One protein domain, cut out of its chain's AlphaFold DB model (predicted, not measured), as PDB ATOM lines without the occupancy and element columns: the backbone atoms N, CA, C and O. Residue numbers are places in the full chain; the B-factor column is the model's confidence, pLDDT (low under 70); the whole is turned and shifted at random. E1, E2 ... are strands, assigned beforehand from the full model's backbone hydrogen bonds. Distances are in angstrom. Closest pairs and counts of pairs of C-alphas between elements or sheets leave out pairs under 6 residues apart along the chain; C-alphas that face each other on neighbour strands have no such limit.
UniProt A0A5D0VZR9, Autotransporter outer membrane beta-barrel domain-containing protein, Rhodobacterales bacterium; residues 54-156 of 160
ATOM      1  N   ASN A  54     200.684 143.047 128.927       90.06
ATOM      2  CA  ASN A  54     200.766 141.728 129.512       90.06
ATOM      3  C   ASN A  54     199.742 140.807 128.839       90.06
ATOM      4  O   ASN A  54     198.651 141.238 128.468       90.06
ATOM      5  N   ALA A  55     200.107 139.542 128.669       92.50
ATOM      6  CA  ALA A  55     199.203 138.495 128.223       92.50
ATOM      7  C   ALA A  55     199.227 137.378 129.257       92.50
ATOM      8  O   ALA A  55     200.292 136.998 129.746       92.50
ATOM      9  N   TRP A  56     198.060 136.845 129.583       89.81
ATOM     10  CA  TRP A  56     197.924 135.828 130.609       89.81
ATOM     11  C   TRP A  56     196.952 134.739 130.190       89.81
ATOM     12  O   TRP A  56     196.082 134.906 129.333       89.81
ATOM     13  N   THR A  57     197.120 133.594 130.834       91.88
ATOM     14  CA  THR A  57     196.195 132.478 130.752       91.88
ATOM     15  C   THR A  57     196.034 131.870 132.137       91.88
ATOM     16  O   THR A  57     196.932 131.954 132.977       91.88
ATOM     17  N   THR A  58     194.872 131.302 132.413       90.25
ATOM     18  CA  THR A  58     194.579 130.604 133.661       90.25
ATOM     19  C   THR A  58     193.723 129.399 133.341       90.25
ATOM     20  O   THR A  58     192.732 129.516 132.629       90.25
ATOM     21  N   VAL A  59     194.098 128.240 133.867       89.75
ATOM     22  CA  VAL A  59     193.334 127.003 133.709       89.75
ATOM     23  C   VAL A  59     193.041 126.464 135.099       89.75
ATOM     24  O   VAL A  59     193.962 126.296 135.898       89.75
ATOM     25  N   THR A  60     191.768 126.209 135.388       89.12
ATOM     26  CA  THR A  60     191.312 125.663 136.670       89.12
ATOM     27  C   THR A  60     190.510 124.398 136.419       89.12
ATOM     28  O   THR A  60     189.693 124.354 135.507       89.12
ATOM     29  N   GLY A  61     190.732 123.371 137.234       89.12
ATOM     30  CA  GLY A  61     189.898 122.175 137.284       89.12
ATOM     31  C   GLY A  61     189.389 121.976 138.704       89.12
ATOM     32  O   GLY A  61     190.157 122.106 139.658       89.12
ATOM     33  N   LEU A  62     188.105 121.677 138.842       88.44
ATOM     34  CA  LEU A  62     187.457 121.400 140.113       88.44
ATOM     35  C   LEU A  62     186.682 120.090 140.000       88.44
ATOM     36  O   LEU A  62     185.825 119.930 139.133       88.44
ATOM     37  N   PHE A  63     186.978 119.179 140.918       87.06
ATOM     38  CA  PHE A  63     186.218 117.959 141.133       87.06
ATOM     39  C   PHE A  63     185.492 118.075 142.474       87.06
ATOM     40  O   PHE A  63     186.121 118.387 143.488       87.06
ATOM     41  N   VAL A  64     184.179 117.860 142.467       83.44
ATOM     42  CA  VAL A  64     183.322 117.881 143.655       83.44
ATOM     43  C   VAL A  64     182.606 116.545 143.756       83.44
ATOM     44  O   VAL A  64     182.011 116.085 142.785       83.44
ATOM     45  N   ASP A  65     182.652 115.960 144.945       84.56
ATOM     46  CA  ASP A  65     181.942 114.738 145.306       84.56
ATOM     47  C   ASP A  65     181.154 115.036 146.589       84.56
ATOM     48  O   ASP A  65     181.746 115.414 147.607       84.56
ATOM     49  N   ASP A  66     179.822 114.980 146.523       79.50
ATOM     50  CA  ASP A  66     178.925 115.216 147.664       79.50
ATOM     51  C   ASP A  66     177.966 114.027 147.811       79.50
ATOM     52  O   ASP A  66     177.116 113.774 146.953       79.50
ATOM     53  N   GLU A  67     178.105 113.308 148.924       79.12
ATOM     54  CA  GLU A  67     177.231 112.208 149.329       79.12
ATOM     55  C   GLU A  67     176.329 112.684 150.480       79.12
ATOM     56  O   GLU A  67     176.766 112.815 151.631       79.12
ATOM     57  N   ARG A  68     175.040 112.945 150.211       77.75
ATOM     58  CA  ARG A  68     174.082 113.345 151.261       77.75
ATOM     59  C   ARG A  68     172.752 112.624 151.169       77.75
ATOM     60  O   ARG A  68     172.008 112.769 150.207       77.75
ATOM     61  N   TYR A  69     172.389 111.936 152.255       69.75
ATOM     62  CA  TYR A  69     171.070 111.313 152.442       69.75
ATOM     63  C   TYR A  69     170.637 110.407 151.268       69.75
ATOM     64  O   TYR A  69     169.464 110.396 150.897       69.75
ATOM     65  N   GLY A  70     171.580 109.665 150.672       63.16
ATOM     66  CA  GLY A  70     171.323 108.798 149.512       63.16
ATOM     67  C   GLY A  70     171.142 109.549 148.188       63.16
ATOM     68  O   GLY A  70     170.530 109.022 147.261       63.16
ATOM     69  N   ARG A  71     171.611 110.799 148.117       61.69
ATOM     70  CA  ARG A  71     171.723 111.592 146.895       61.69
ATOM     71  C   ARG A  71     173.198 111.860 146.656       61.69
ATOM     72  O   ARG A  71     173.773 112.738 147.298       61.69
ATOM     73  N   ASP A  72     173.764 111.080 145.752       73.94
ATOM     74  CA  ASP A  72     175.164 111.195 145.375       73.94
ATOM     75  C   ASP A  72     175.249 112.131 144.168       73.94
ATOM     76  O   ASP A  72     174.509 111.955 143.189       73.94
ATOM     77  N   PHE A  73     176.108 113.145 144.274       72.00
ATOM     78  CA  PHE A  73     176.401 114.101 143.213       72.00
ATOM     79  C   PHE A  73     177.897 114.149 142.947       72.00
ATOM     80  O   PHE A  73     178.691 114.413 143.850       72.00
ATOM     81  N   ARG A  74     178.263 113.962 141.681       79.69
ATOM     82  CA  ARG A  74     179.626 114.135 141.189       79.69
ATOM     83  C   ARG A  74     179.622 115.250 140.168       79.69
ATOM     84  O   ARG A  74     178.872 115.195 139.200       79.69
ATOM     85  N   THR A  75     180.461 116.253 140.378       80.62
ATOM     86  CA  THR A  75     180.637 117.354 139.431       80.62
ATOM     87  C   THR A  75     182.101 117.462 139.047       80.62
ATOM     88  O   THR A  75     182.966 117.686 139.896       80.62
ATOM     89  N   LEU A  76     182.370 117.366 137.749       84.50
ATOM     90  CA  LEU A  76     183.641 117.745 137.156       84.50
ATOM     91  C   LEU A  76     183.445 119.075 136.436       84.50
ATOM     92  O   LEU A  76     182.585 119.201 135.574       84.50
ATOM     93  N   SER A  77     184.244 120.080 136.774       88.00
ATOM     94  CA  SER A  77     184.214 121.368 136.082       88.00
ATOM     95  C   SER A  77     185.614 121.859 135.754       88.00
ATOM     96  O   SER A  77     186.572 121.616 136.488       88.00
ATOM     97  N   GLY A  78     185.732 122.540 134.623       87.44
ATOM     98  CA  GLY A  78     186.971 123.109 134.130       87.44
ATOM     99  C   GLY A  78     186.737 124.495 133.557       87.44
ATOM    100  O   GLY A  78     185.738 124.742 132.880       87.44
ATOM    101  N   THR A  79     187.679 125.396 133.813       89.00
ATOM    102  CA  THR A  79     187.701 126.729 133.220       89.00
ATOM    103  C   THR A  79     189.048 126.997 132.569       89.00
ATOM    104  O   THR A  79     190.100 126.634 133.098       89.00
ATOM    105  N   ALA A  80     189.022 127.631 131.402       91.81
ATOM    106  CA  ALA A  80     190.207 128.110 130.706       91.81
ATOM    107  C   ALA A  80     189.990 129.574 130.328       91.81
ATOM    108  O   ALA A  80     189.109 129.892 129.536       91.81
ATOM    109  N   ALA A  81     190.794 130.456 130.901       91.62
ATOM    110  CA  ALA A  81     190.739 131.887 130.683       91.62
ATOM    111  C   ALA A  81     192.006 132.370 129.979       91.62
ATOM    112  O   ALA A  81     193.117 131.897 130.238       91.62
ATOM    113  N   PHE A  82     191.824 133.333 129.088       94.56
ATOM    114  CA  PHE A  82     192.875 134.000 128.339       94.56
ATOM    115  C   PHE A  82     192.606 135.494 128.374       94.56
ATOM    116  O   PHE A  82     191.457 135.922 128.251       94.56
ATOM    117  N   GLY A  83     193.653 136.297 128.483       93.06
ATOM    118  CA  GLY A  83     193.493 137.736 128.456       93.06
ATOM    119  C   GLY A  83     194.751 138.471 128.057       93.06
ATOM    120  O   GLY A  83     195.859 137.932 128.056       93.06
ATOM    121  N   ALA A  84     194.540 139.726 127.698       94.50
ATOM    122  CA  ALA A  84     195.603 140.683 127.480       94.50
ATOM    123  C   ALA A  84     195.200 142.018 128.096       94.50
ATOM    124  O   ALA A  84     194.064 142.474 127.931       94.50
ATOM    125  N   ASP A  85     196.134 142.644 128.794       94.00
ATOM    126  CA  ASP A  85     195.958 143.936 129.436       94.00
ATOM    127  C   ASP A  85     197.110 144.879 129.163       94.00
ATOM    128  O   ASP A  85     198.242 144.482 128.887       94.00
ATOM    129  N   ARG A  86     196.784 146.164 129.248       92.75
ATOM    130  CA  ARG A  86     197.736 147.251 129.209       92.75
ATOM    131  C   ARG A  86     197.775 147.953 130.557       92.75
ATOM    132  O   ARG A  86     196.744 148.391 131.074       92.75
ATOM    133  N   LYS A  87     198.983 148.166 131.066       90.00
ATOM    134  CA  LYS A  87     199.260 149.063 132.183       90.00
ATOM    135  C   LYS A  87     198.968 150.507 131.772       90.00
ATOM    136  O   LYS A  87     199.605 151.046 130.867       90.00
ATOM    137  N   LEU A  88     197.986 151.121 132.430       88.56
ATOM    138  CA  LEU A  88     197.595 152.518 132.225       88.56
ATOM    139  C   LEU A  88     198.330 153.451 133.194       88.56
ATOM    140  O   LEU A  88     198.718 154.552 132.818       88.56
ATOM    141  N   THR A  89     198.519 153.005 134.439       85.62
ATOM    142  CA  THR A  89     199.287 153.697 135.488       85.62
ATOM    143  C   THR A  89     199.998 152.664 136.368       85.62
ATOM    144  O   THR A  89     199.801 151.463 136.188       85.62
ATOM    145  N   ASP A  90     200.789 153.087 137.357       82.50
ATOM    146  CA  ASP A  90     201.430 152.158 138.304       82.50
ATOM    147  C   ASP A  90     200.463 151.317 139.139       82.50
ATOM    148  O   ASP A  90     200.841 150.246 139.612       82.50
ATOM    149  N   ALA A  91     199.209 151.751 139.254       81.81
ATOM    150  CA  ALA A  91     198.184 151.067 140.026       81.81
ATOM    151  C   ALA A  91     196.976 150.622 139.190       81.81
ATOM    152  O   ALA A  91     196.009 150.147 139.772       81.81
ATOM    153  N   LEU A  92     196.988 150.779 137.861       85.50
ATOM    154  CA  LEU A  92     195.814 150.520 137.019       85.50
ATOM    155  C   LEU A  92     196.187 149.788 135.735       85.50
ATOM    156  O   LEU A  92     197.042 150.254 134.976       85.50
ATOM    157  N   VAL A  93     195.460 148.711 135.450       90.31
ATOM    158  CA  VAL A  93     195.507 147.987 134.179       90.31
ATOM    159  C   VAL A  93     194.109 147.902 133.572       90.31
ATOM    160  O   VAL A  93     193.107 147.865 134.290       90.31
ATOM    161  N   ALA A  94     194.036 147.879 132.246       91.38
ATOM    162  CA  ALA A  94     192.800 147.631 131.516       91.38
ATOM    163  C   ALA A  94     193.053 146.623 130.402       91.38
ATOM    164  O   ALA A  94     194.066 146.705 129.705       91.38
ATOM    165  N   GLY A  95     192.132 145.688 130.221       92.25
ATOM    166  CA  GLY A  95     192.311 144.590 129.288       92.25
ATOM    167  C   GLY A  95     191.010 144.008 128.782       92.25
ATOM    168  O   GLY A  95     189.923 144.525 129.037       92.25
ATOM    169  N   VAL A  96     191.153 142.918 128.044       92.94
ATOM    170  CA  VAL A  96     190.059 142.059 127.597       92.94
ATOM    171  C   VAL A  96     190.385 140.624 127.966       92.94
ATOM    172  O   VAL A  96     191.552 140.224 127.957       92.94
ATOM    173  N   SER A  97     189.355 139.855 128.288       93.06
ATOM    174  CA  SER A  97     189.481 138.433 128.570       93.06
ATOM    175  C   SER A  97     188.406 137.631 127.863       93.06
ATOM    176  O   SER A  97     187.311 138.128 127.598       93.06
ATOM    177  N   VAL A  98     188.739 136.377 127.585       91.69
ATOM    178  CA  VAL A  98     187.807 135.333 127.186       91.69
ATOM    179  C   VAL A  98     187.976 134.146 128.126       91.69
ATOM    180  O   VAL A  98     189.101 133.718 128.389       91.69
ATOM    181  N   THR A  99     186.865 133.617 128.615       90.38
ATOM    182  CA  THR A  99     186.817 132.465 129.510       90.38
ATOM    183  C   THR A  99     185.919 131.405 128.900       90.38
ATOM    184  O   THR A  99     184.815 131.697 128.448       90.38
ATOM    185  N   PHE A 100     186.400 130.171 128.884       89.56
ATOM    186  CA  PHE A 100     185.653 128.988 128.492       89.56
ATOM    187  C   PHE A 100     185.381 128.156 129.735       89.56
ATOM    188  O   PHE A 100     186.291 127.922 130.530       89.56
ATOM    189  N   GLU A 101     184.146 127.698 129.880       88.50
ATOM    190  CA  GLU A 101     183.699 126.902 131.017       88.50
ATOM    191  C   GLU A 101     183.049 125.617 130.513       88.50
ATOM    192  O   GLU A 101     182.228 125.644 129.594       88.50
ATOM    193  N   ALA A 102     183.404 124.495 131.125       84.75
ATOM    194  CA  ALA A 102     182.734 123.220 130.932       84.75
ATOM    195  C   ALA A 102     182.452 122.607 132.303       84.75
ATOM    196  O   ALA A 102     183.336 122.580 133.159       84.75
ATOM    197  N   ALA A 103     181.233 122.127 132.519       83.25
ATOM    198  CA  ALA A 103     180.863 121.407 133.724       83.25
ATOM    199  C   ALA A 103     179.961 120.228 133.371       83.25
ATOM    200  O   ALA A 103     178.959 120.403 132.682       83.25
ATOM    201  N   GLU A 104     180.329 119.064 133.881       79.44
ATOM    202  CA  GLU A 104     179.598 117.807 133.796       79.44
ATOM    203  C   GLU A 104     179.155 117.457 135.217       79.44
ATOM    204  O   GLU A 104     179.945 117.529 136.167       79.44
ATOM    205  N   THR A 105     177.867 117.184 135.400       76.25
ATOM    206  CA  THR A 105     177.310 116.804 136.701       76.25
ATOM    207  C   THR A 105     176.450 115.564 136.568       76.25
ATOM    208  O   THR A 105     175.412 115.602 135.909       76.25
ATOM    209  N   ASP A 106     176.852 114.524 137.292       75.69
ATOM    210  CA  ASP A 106     176.107 113.288 137.484       75.69
ATOM    211  C   ASP A 106     175.415 113.305 138.844       75.69
ATOM    212  O   ASP A 106     176.046 113.508 139.886       75.69
ATOM    213  N   GLY A 107     174.110 113.054 138.853       66.31
ATOM    214  CA  GLY A 107     173.308 112.988 140.067       66.31
ATOM    215  C   GLY A 107     172.361 111.795 140.095       66.31
ATOM    216  O   GLY A 107     171.858 111.342 139.065       66.31
ATOM    217  N   PHE A 108     172.058 111.319 141.305       66.31
ATOM    218  CA  PHE A 108     171.010 110.319 141.559       66.31
ATOM    219  C   PHE A 108     171.196 109.008 140.777       66.31
ATOM    220  O   PHE A 108     170.284 108.563 140.080       66.31
ATOM    221  N   ASN A 109     172.366 108.374 140.894       64.88
ATOM    222  CA  ASN A 109     172.644 107.088 140.241       64.88
ATOM    223  C   ASN A 109     172.456 107.155 138.706       64.88
ATOM    224  O   ASN A 109     171.779 106.309 138.123       64.88
ATOM    225  N   SER A 110     173.002 108.212 138.088       65.06
ATOM    226  CA  SER A 110     172.913 108.512 136.647       65.06
ATOM    227  C   SER A 110     171.502 108.832 136.129       65.06
ATOM    228  O   SER A 110     171.243 108.745 134.935       65.06
ATOM    229  N   THR A 111     170.573 109.218 137.010       59.56
ATOM    230  CA  THR A 111     169.222 109.654 136.598       59.56
ATOM    231  C   THR A 111     169.197 111.128 136.170       59.56
ATOM    232  O   THR A 111     168.258 111.577 135.516       59.56
ATOM    233  N   LEU A 112     170.210 111.905 136.560       64.69
ATOM    234  CA  LEU A 112     170.379 113.297 136.166       64.69
ATOM    235  C   LEU A 112     171.795 113.495 135.626       64.69
ATOM    236  O   LEU A 112     172.743 113.440 136.402       64.69
ATOM    237  N   GLU A 113     171.895 113.782 134.333       72.44
ATOM    238  CA  GLU A 113     173.125 114.195 133.657       72.44
ATOM    239  C   GLU A 113     172.936 115.640 133.177       72.44
ATOM    240  O   GLU A 113     171.935 115.982 132.533       72.44
ATOM    241  N   VAL A 114     173.841 116.532 133.576       75.12
ATOM    242  CA  VAL A 114     173.804 117.943 133.177       75.12
ATOM    243  C   VAL A 114     175.156 118.351 132.619       75.12
ATOM    244  O   VAL A 114     176.123 118.488 133.366       75.12
ATOM    245  N   ASP A 115     175.157 118.657 131.324       79.12
ATOM    246  CA  ASP A 115     176.280 119.256 130.617       79.12
ATOM    247  C   ASP A 115     176.072 120.756 130.438       79.12
ATOM    248  O   ASP A 115     175.122 121.225 129.797       79.12
ATOM    249  N   THR A 116     177.002 121.537 130.977       79.62
ATOM    250  CA  THR A 116     177.031 122.989 130.805       79.62
ATOM    251  C   THR A 116     178.299 123.398 130.080       79.62
ATOM    252  O   THR A 116     179.402 123.082 130.517       79.62
ATOM    253  N   GLN A 117     178.139 124.149 128.989       86.31
ATOM    254  CA  GLN A 117     179.242 124.806 128.293       86.31
ATOM    255  C   GLN A 117     178.981 126.311 128.242       86.31
ATOM    256  O   GLN A 117     177.877 126.767 127.919       86.31
ATOM    257  N   GLY A 118     179.996 127.092 128.588       84.19
ATOM    258  CA  GLY A 118     179.924 128.542 128.670       84.19
ATOM    259  C   GLY A 118     181.095 129.197 127.961       84.19
ATOM    260  O   GLY A 118     182.214 128.679 127.963       84.19
ATOM    261  N   VAL A 119     180.826 130.354 127.365       86.44
ATOM    262  CA  VAL A 119     181.868 131.292 126.967       86.44
ATOM    263  C   VAL A 119     181.517 132.677 127.489       86.44
ATOM    264  O   VAL A 119     180.398 133.168 127.322       86.44
ATOM    265  N   GLU A 120     182.494 133.307 128.119       86.75
ATOM    266  CA  GLU A 120     182.416 134.669 128.618       86.75
ATOM    267  C   GLU A 120     183.484 135.502 127.919       86.75
ATOM    268  O   GLU A 120     184.634 135.084 127.803       86.75
ATOM    269  N   ILE A 121     183.107 136.681 127.429       89.25
ATOM    270  CA  ILE A 121     184.043 137.645 126.851       89.25
ATOM    271  C   ILE A 121     183.714 139.036 127.373       89.25
ATOM    272  O   ILE A 121     182.558 139.466 127.364       89.25
ATOM    273  N   GLY A 122     184.735 139.765 127.809       86.00
ATOM    274  CA  GLY A 122     184.510 141.073 128.399       86.00
ATOM    275  C   GLY A 122     185.774 141.910 128.509       86.00
ATOM    276  O   GLY A 122     186.877 141.371 128.646       86.00
ATOM    277  N   PRO A 123     185.642 143.244 128.439       90.88
ATOM    278  CA  PRO A 123     186.687 144.117 128.930       90.88
ATOM    279  C   PRO A 123     186.759 144.024 130.458       90.88
ATOM    280  O   PRO A 123     185.778 143.701 131.124       90.88
ATOM    281  N   TYR A 124     187.906 144.371 131.027       85.94
ATOM    282  CA  TYR A 124     188.056 144.507 132.468       85.94
ATOM    283  C   TYR A 124     189.024 145.619 132.832       85.94
ATOM    284  O   TYR A 124     189.905 145.996 132.057       85.94
ATOM    285  N   VAL A 125     188.863 146.126 134.049       88.31
ATOM    286  CA  VAL A 125     189.801 147.046 134.687       88.31
ATOM    287  C   VAL A 125     190.205 146.447 136.021       88.31
ATOM    288  O   VAL A 125     189.356 145.909 136.734       88.31
ATOM    289  N   ALA A 126     191.494 146.527 136.336       84.56
ATOM    290  CA  ALA A 126     192.053 146.058 137.589       84.56
ATOM    291  C   ALA A 126     192.894 147.162 138.236       84.56
ATOM    292  O   ALA A 126     193.750 147.770 137.593       84.56
ATOM    293  N   MET A 127     192.628 147.428 139.518       81.44
ATOM    294  CA  MET A 127     193.369 148.408 140.315       81.44
ATOM    295  C   MET A 127     194.134 147.750 141.465       81.44
ATOM    296  O   MET A 127     193.598 146.871 142.141       81.44
ATOM    297  N   ARG A 128     195.369 148.202 141.702       76.31
ATOM    298  CA  ARG A 128     196.214 147.773 142.820       76.31
ATOM    299  C   ARG A 128     195.882 148.605 144.053       76.31
ATOM    300  O   ARG A 128     196.094 149.814 144.054       76.31
ATOM    301  N   LEU A 129     195.394 147.959 145.112       74.25
ATOM    302  CA  LEU A 129     194.979 148.650 146.342       74.25
ATOM    303  C   LEU A 129     196.130 148.983 147.303       74.25
ATOM    304  O   LEU A 129     196.025 149.940 148.065       74.25
ATOM    305  N   SER A 130     197.211 148.202 147.311       65.12
ATOM    306  CA  SER A 130     198.380 148.440 148.169       65.12
ATOM    307  C   SER A 130     199.592 147.644 147.675       65.12
ATOM    308  O   SER A 130     199.434 146.596 147.050       65.12
ATOM    309  N   GLU A 131     200.798 148.134 147.958       59.31
ATOM    310  CA  GLU A 131     202.082 147.516 147.582       59.31
ATOM    311  C   GLU A 131     202.676 146.609 148.681       59.31
ATOM    312  O   GLU A 131     203.679 145.938 148.449       59.31
ATOM    313  N   HIS A 132     202.099 146.593 149.894       53.78
ATOM    314  CA  HIS A 132     202.826 146.152 151.104       53.78
ATOM    315  C   HIS A 132     202.093 145.183 152.047       53.78
ATOM    316  O   HIS A 132     202.433 145.080 153.226       53.78
ATOM    317  N   TRP A 133     201.084 144.454 151.590       43.56
ATOM    318  CA  TRP A 133     200.284 143.608 152.475       43.56
ATOM    319  C   TRP A 133     200.859 142.190 152.506       43.56
ATOM    320  O   TRP A 133     200.559 141.315 151.701       43.56
ATOM    321  N   ALA A 134     201.721 141.975 153.499       39.09
ATOM    322  CA  ALA A 134     202.148 140.662 153.953       39.09
ATOM    323  C   ALA A 134     201.068 140.090 154.887       39.09
ATOM    324  O   ALA A 134     201.046 140.392 156.078       39.09
ATOM    325  N   GLY A 135     200.132 139.302 154.353       42.22
ATOM    326  CA  GLY A 135     199.043 138.784 155.184       42.22
ATOM    327  C   GLY A 135     198.040 137.874 154.490       42.22
ATOM    328  O   GLY A 135     196.846 138.042 154.690       42.22
ATOM    329  N   GLY A 136     198.507 136.914 153.693       39.69
ATOM    330  CA  GLY A 136     197.665 135.828 153.181       39.69
ATOM    331  C   GLY A 136     197.871 135.584 151.695       39.69
ATOM    332  O   GLY A 136     197.617 136.483 150.915       39.69
ATOM    333  N   ARG A 137     198.362 134.378 151.369       40.84
ATOM    334  CA  ARG A 137     198.498 133.612 150.100       40.84
ATOM    335  C   ARG A 137     198.395 134.240 148.693       40.84
ATOM    336  O   ARG A 137     198.552 133.483 147.743       40.84
ATOM    337  N   ASN A 138     198.206 135.538 148.517       42.09
ATOM    338  CA  ASN A 138     198.264 136.217 147.236       42.09
ATOM    339  C   ASN A 138     198.711 137.675 147.468       42.09
ATOM    340  O   ASN A 138     197.917 138.465 147.974       42.09
ATOM    341  N   PRO A 139     199.967 138.049 147.165       38.28
ATOM    342  CA  PRO A 139     200.482 139.400 147.423       38.28
ATOM    343  C   PRO A 139     199.881 140.488 146.508       38.28
ATOM    344  O   PRO A 139     200.287 141.645 146.587       38.28
ATOM    345  N   GLU A 140     198.909 140.148 145.655       50.25
ATOM    346  CA  GLU A 140     198.277 141.059 144.703       50.25
ATOM    347  C   GLU A 140     196.747 140.873 144.686       50.25
ATOM    348  O   GLU A 140     196.229 139.791 144.417       50.25
ATOM    349  N   LEU A 141     196.006 141.936 145.012       43.88
ATOM    350  CA  LEU A 141     194.550 142.010 145.053       43.88
ATOM    351  C   LEU A 141     194.220 143.063 144.029       43.88
ATOM    352  O   LEU A 141     194.270 144.269 144.280       43.88
ATOM    353  N   TRP A 142     193.942 142.543 142.853       46.50
ATOM    354  CA  TRP A 142     193.376 143.274 141.755       46.50
ATOM    355  C   TRP A 142     191.861 143.117 141.868       46.50
ATOM    356  O   TRP A 142     191.344 142.000 141.864       46.50
ATOM    357  N   ILE A 143     191.138 144.225 142.026       49.22
ATOM    358  CA  ILE A 143     189.678 144.197 141.890       49.22
ATOM    359  C   ILE A 143     189.368 144.232 140.399       49.22
ATOM    360  O   ILE A 143     189.605 145.254 139.764       49.22
ATOM    361  N   PHE A 144     188.838 143.133 139.864       52.59
ATOM    362  CA  PHE A 144     188.366 143.045 138.487       52.59
ATOM    363  C   PHE A 144     186.915 143.511 138.416       52.59
ATOM    364  O   PHE A 144     186.036 142.921 139.042       52.59
ATOM    365  N   GLN A 145     186.651 144.556 137.637       46.25
ATOM    366  CA  GLN A 145     185.288 144.934 137.278       46.25
ATOM    367  C   GLN A 145     185.086 144.627 135.792       46.25
ATOM    368  O   GLN A 145     185.675 145.293 134.940       46.25
ATOM    369  N   GLN A 146     184.301 143.590 135.486       44.59
ATOM    370  CA  GLN A 146     183.951 143.209 134.113       44.59
ATOM    371  C   GLN A 146     182.476 143.558 133.842       44.59
ATOM    372  O   GLN A 146     181.611 143.131 134.610       44.59
ATOM    373  N   PRO A 147     182.124 144.316 132.786       39.78
ATOM    374  CA  PRO A 147     180.813 144.185 132.165       39.78
ATOM    375  C   PRO A 147     180.788 142.854 131.403       39.78
ATOM    376  O   PRO A 147     181.408 142.707 130.350       39.78
ATOM    377  N   VAL A 148     180.104 141.874 131.988       45.28
ATOM    378  CA  VAL A 148     180.073 140.485 131.522       45.28
ATOM    379  C   VAL A 148     179.028 140.314 130.419       45.28
ATOM    380  O   VAL A 148     177.836 140.519 130.656       45.28
ATOM    381  N   TRP A 149     179.455 139.895 129.226       41.12
ATOM    382  CA  TRP A 149     178.559 139.296 128.235       41.12
ATOM    383  C   TRP A 149     178.658 137.778 128.365       41.12
ATOM    384  O   TRP A 149     179.607 137.159 127.885       41.12
ATOM    385  N   HIS A 150     177.682 137.192 129.060       42.03
ATOM    386  CA  HIS A 150     177.623 135.754 129.310       42.03
ATOM    387  C   HIS A 150     176.844 135.051 128.203       42.03
ATOM    388  O   HIS A 150     175.648 135.302 128.032       42.03
ATOM    389  N   PHE A 151     177.492 134.144 127.477       44.88
ATOM    390  CA  PHE A 151     176.819 133.256 126.536       44.88
ATOM    391  C   PHE A 151     176.846 131.842 127.111       44.88
ATOM    392  O   PHE A 151     177.871 131.160 127.098       44.88
ATOM    393  N   ARG A 152     175.699 131.398 127.634       44.31
ATOM    394  CA  ARG A 152     175.530 130.043 128.163       44.31
ATOM    395  C   ARG A 152     174.767 129.176 127.174       44.31
ATOM    396  O   ARG A 152     173.652 129.514 126.784       44.31
ATOM    397  N   LEU A 153     175.352 128.037 126.820       46.44
ATOM    398  CA  LEU A 153     174.664 126.959 126.126       46.44
ATOM    399  C   LEU A 153     174.389 125.857 127.152       46.44
ATOM    400  O   LEU A 153     175.266 125.068 127.494       46.44
ATOM    401  N   GLU A 154     173.162 125.828 127.673       46.44
ATOM    402  CA  GLU A 154     172.683 124.728 128.513       46.44
ATOM    403  C   GLU A 154     172.129 123.641 127.594       46.44
ATOM    404  O   GLU A 154     171.162 123.870 126.860       46.44
ATOM    405  N   ARG A 155     172.742 122.455 127.603       44.88
ATOM    406  CA  ARG A 155     172.208 121.298 126.888       44.88
ATOM    407  C   ARG A 155     171.675 120.323 127.929       44.88
ATOM    408  O   ARG A 155     172.421 119.586 128.554       44.88
ATOM    409  N   ARG A 156     170.359 120.353 128.145       44.78
ATOM    410  CA  ARG A 156     169.681 119.383 129.009       44.78
ATOM    411  C   ARG A 156     169.434 118.116 128.199       44.78
ATOM    412  O   ARG A 156     168.515 118.091 127.381       44.78
TER     413      ARG A 156
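Overview. This is residues 54 to 156 of the 160 residues of the protein "Autotransporter outer membrane beta-barrel domain-containing protein" of Rhodobacterales bacterium (UniProt A0A5D0VZR9). One long, twisted sheet makes the body, with four long strands, E1 to E4, side by side in chain order and no helix over either face. Toward one end E2, E3 and E4 bend, and the short strands E5 and E6 line the free side of E4 one after the other. The 103 printed residues hold six named strands, E1 to E6, and no named helix: all strand, antiparallel throughout. The whole is loose, radius of gyration of the C-alphas 18.0 A, and elongated, spanning 54 by 33 by 19 A.

Arrangement. E1, residues 54 to 68, is an edge strand and forms a hairpin with E2, residues 71 to 89; N 60 and O 79 are 2.9 A apart. On the other side of E2 is E3, residues 92 to 107, with N 82 and O 98 at 2.8 A. E4, residues 112 to 128, follows, with N 99 and O 120 at 2.8 A. Its pairing is staggered: E6, residues 149 to 155, pairs over 115 to 121, with N 119 and O 151 at 3.1 A, and E5, residues 142 to 145, over 125 to 128, with N 145 and O 125 at 3.2 A. E1 to E5 form a meander, each strand the antiparallel neighbour of the one before. E5 and E6 are apart.

Along the chain. E1 begins at C-alpha 54 (200.766, 141.728, 129.512) and is 44.6 A long. E2 measures 51.6 A and bends by 68 degrees at residue 86; E3, 43.9 A, bends by 67 degrees at 95; E4, 43.6 A, by 74 degrees at 123. E5 measures 9.4 A. E6, 19.1 A, ends at C-alpha 155 (172.208, 121.298, 126.888).

Size, cuts and confidence. The C-alphas of Gly 70 and Thr 89, the two farthest apart, are 54.7 A apart. The printed part has no cut; the link E4 to E5 is long, the others tight. pLDDT is under 70 at residues 69 to 71, 107 to 112 and 130 to 156.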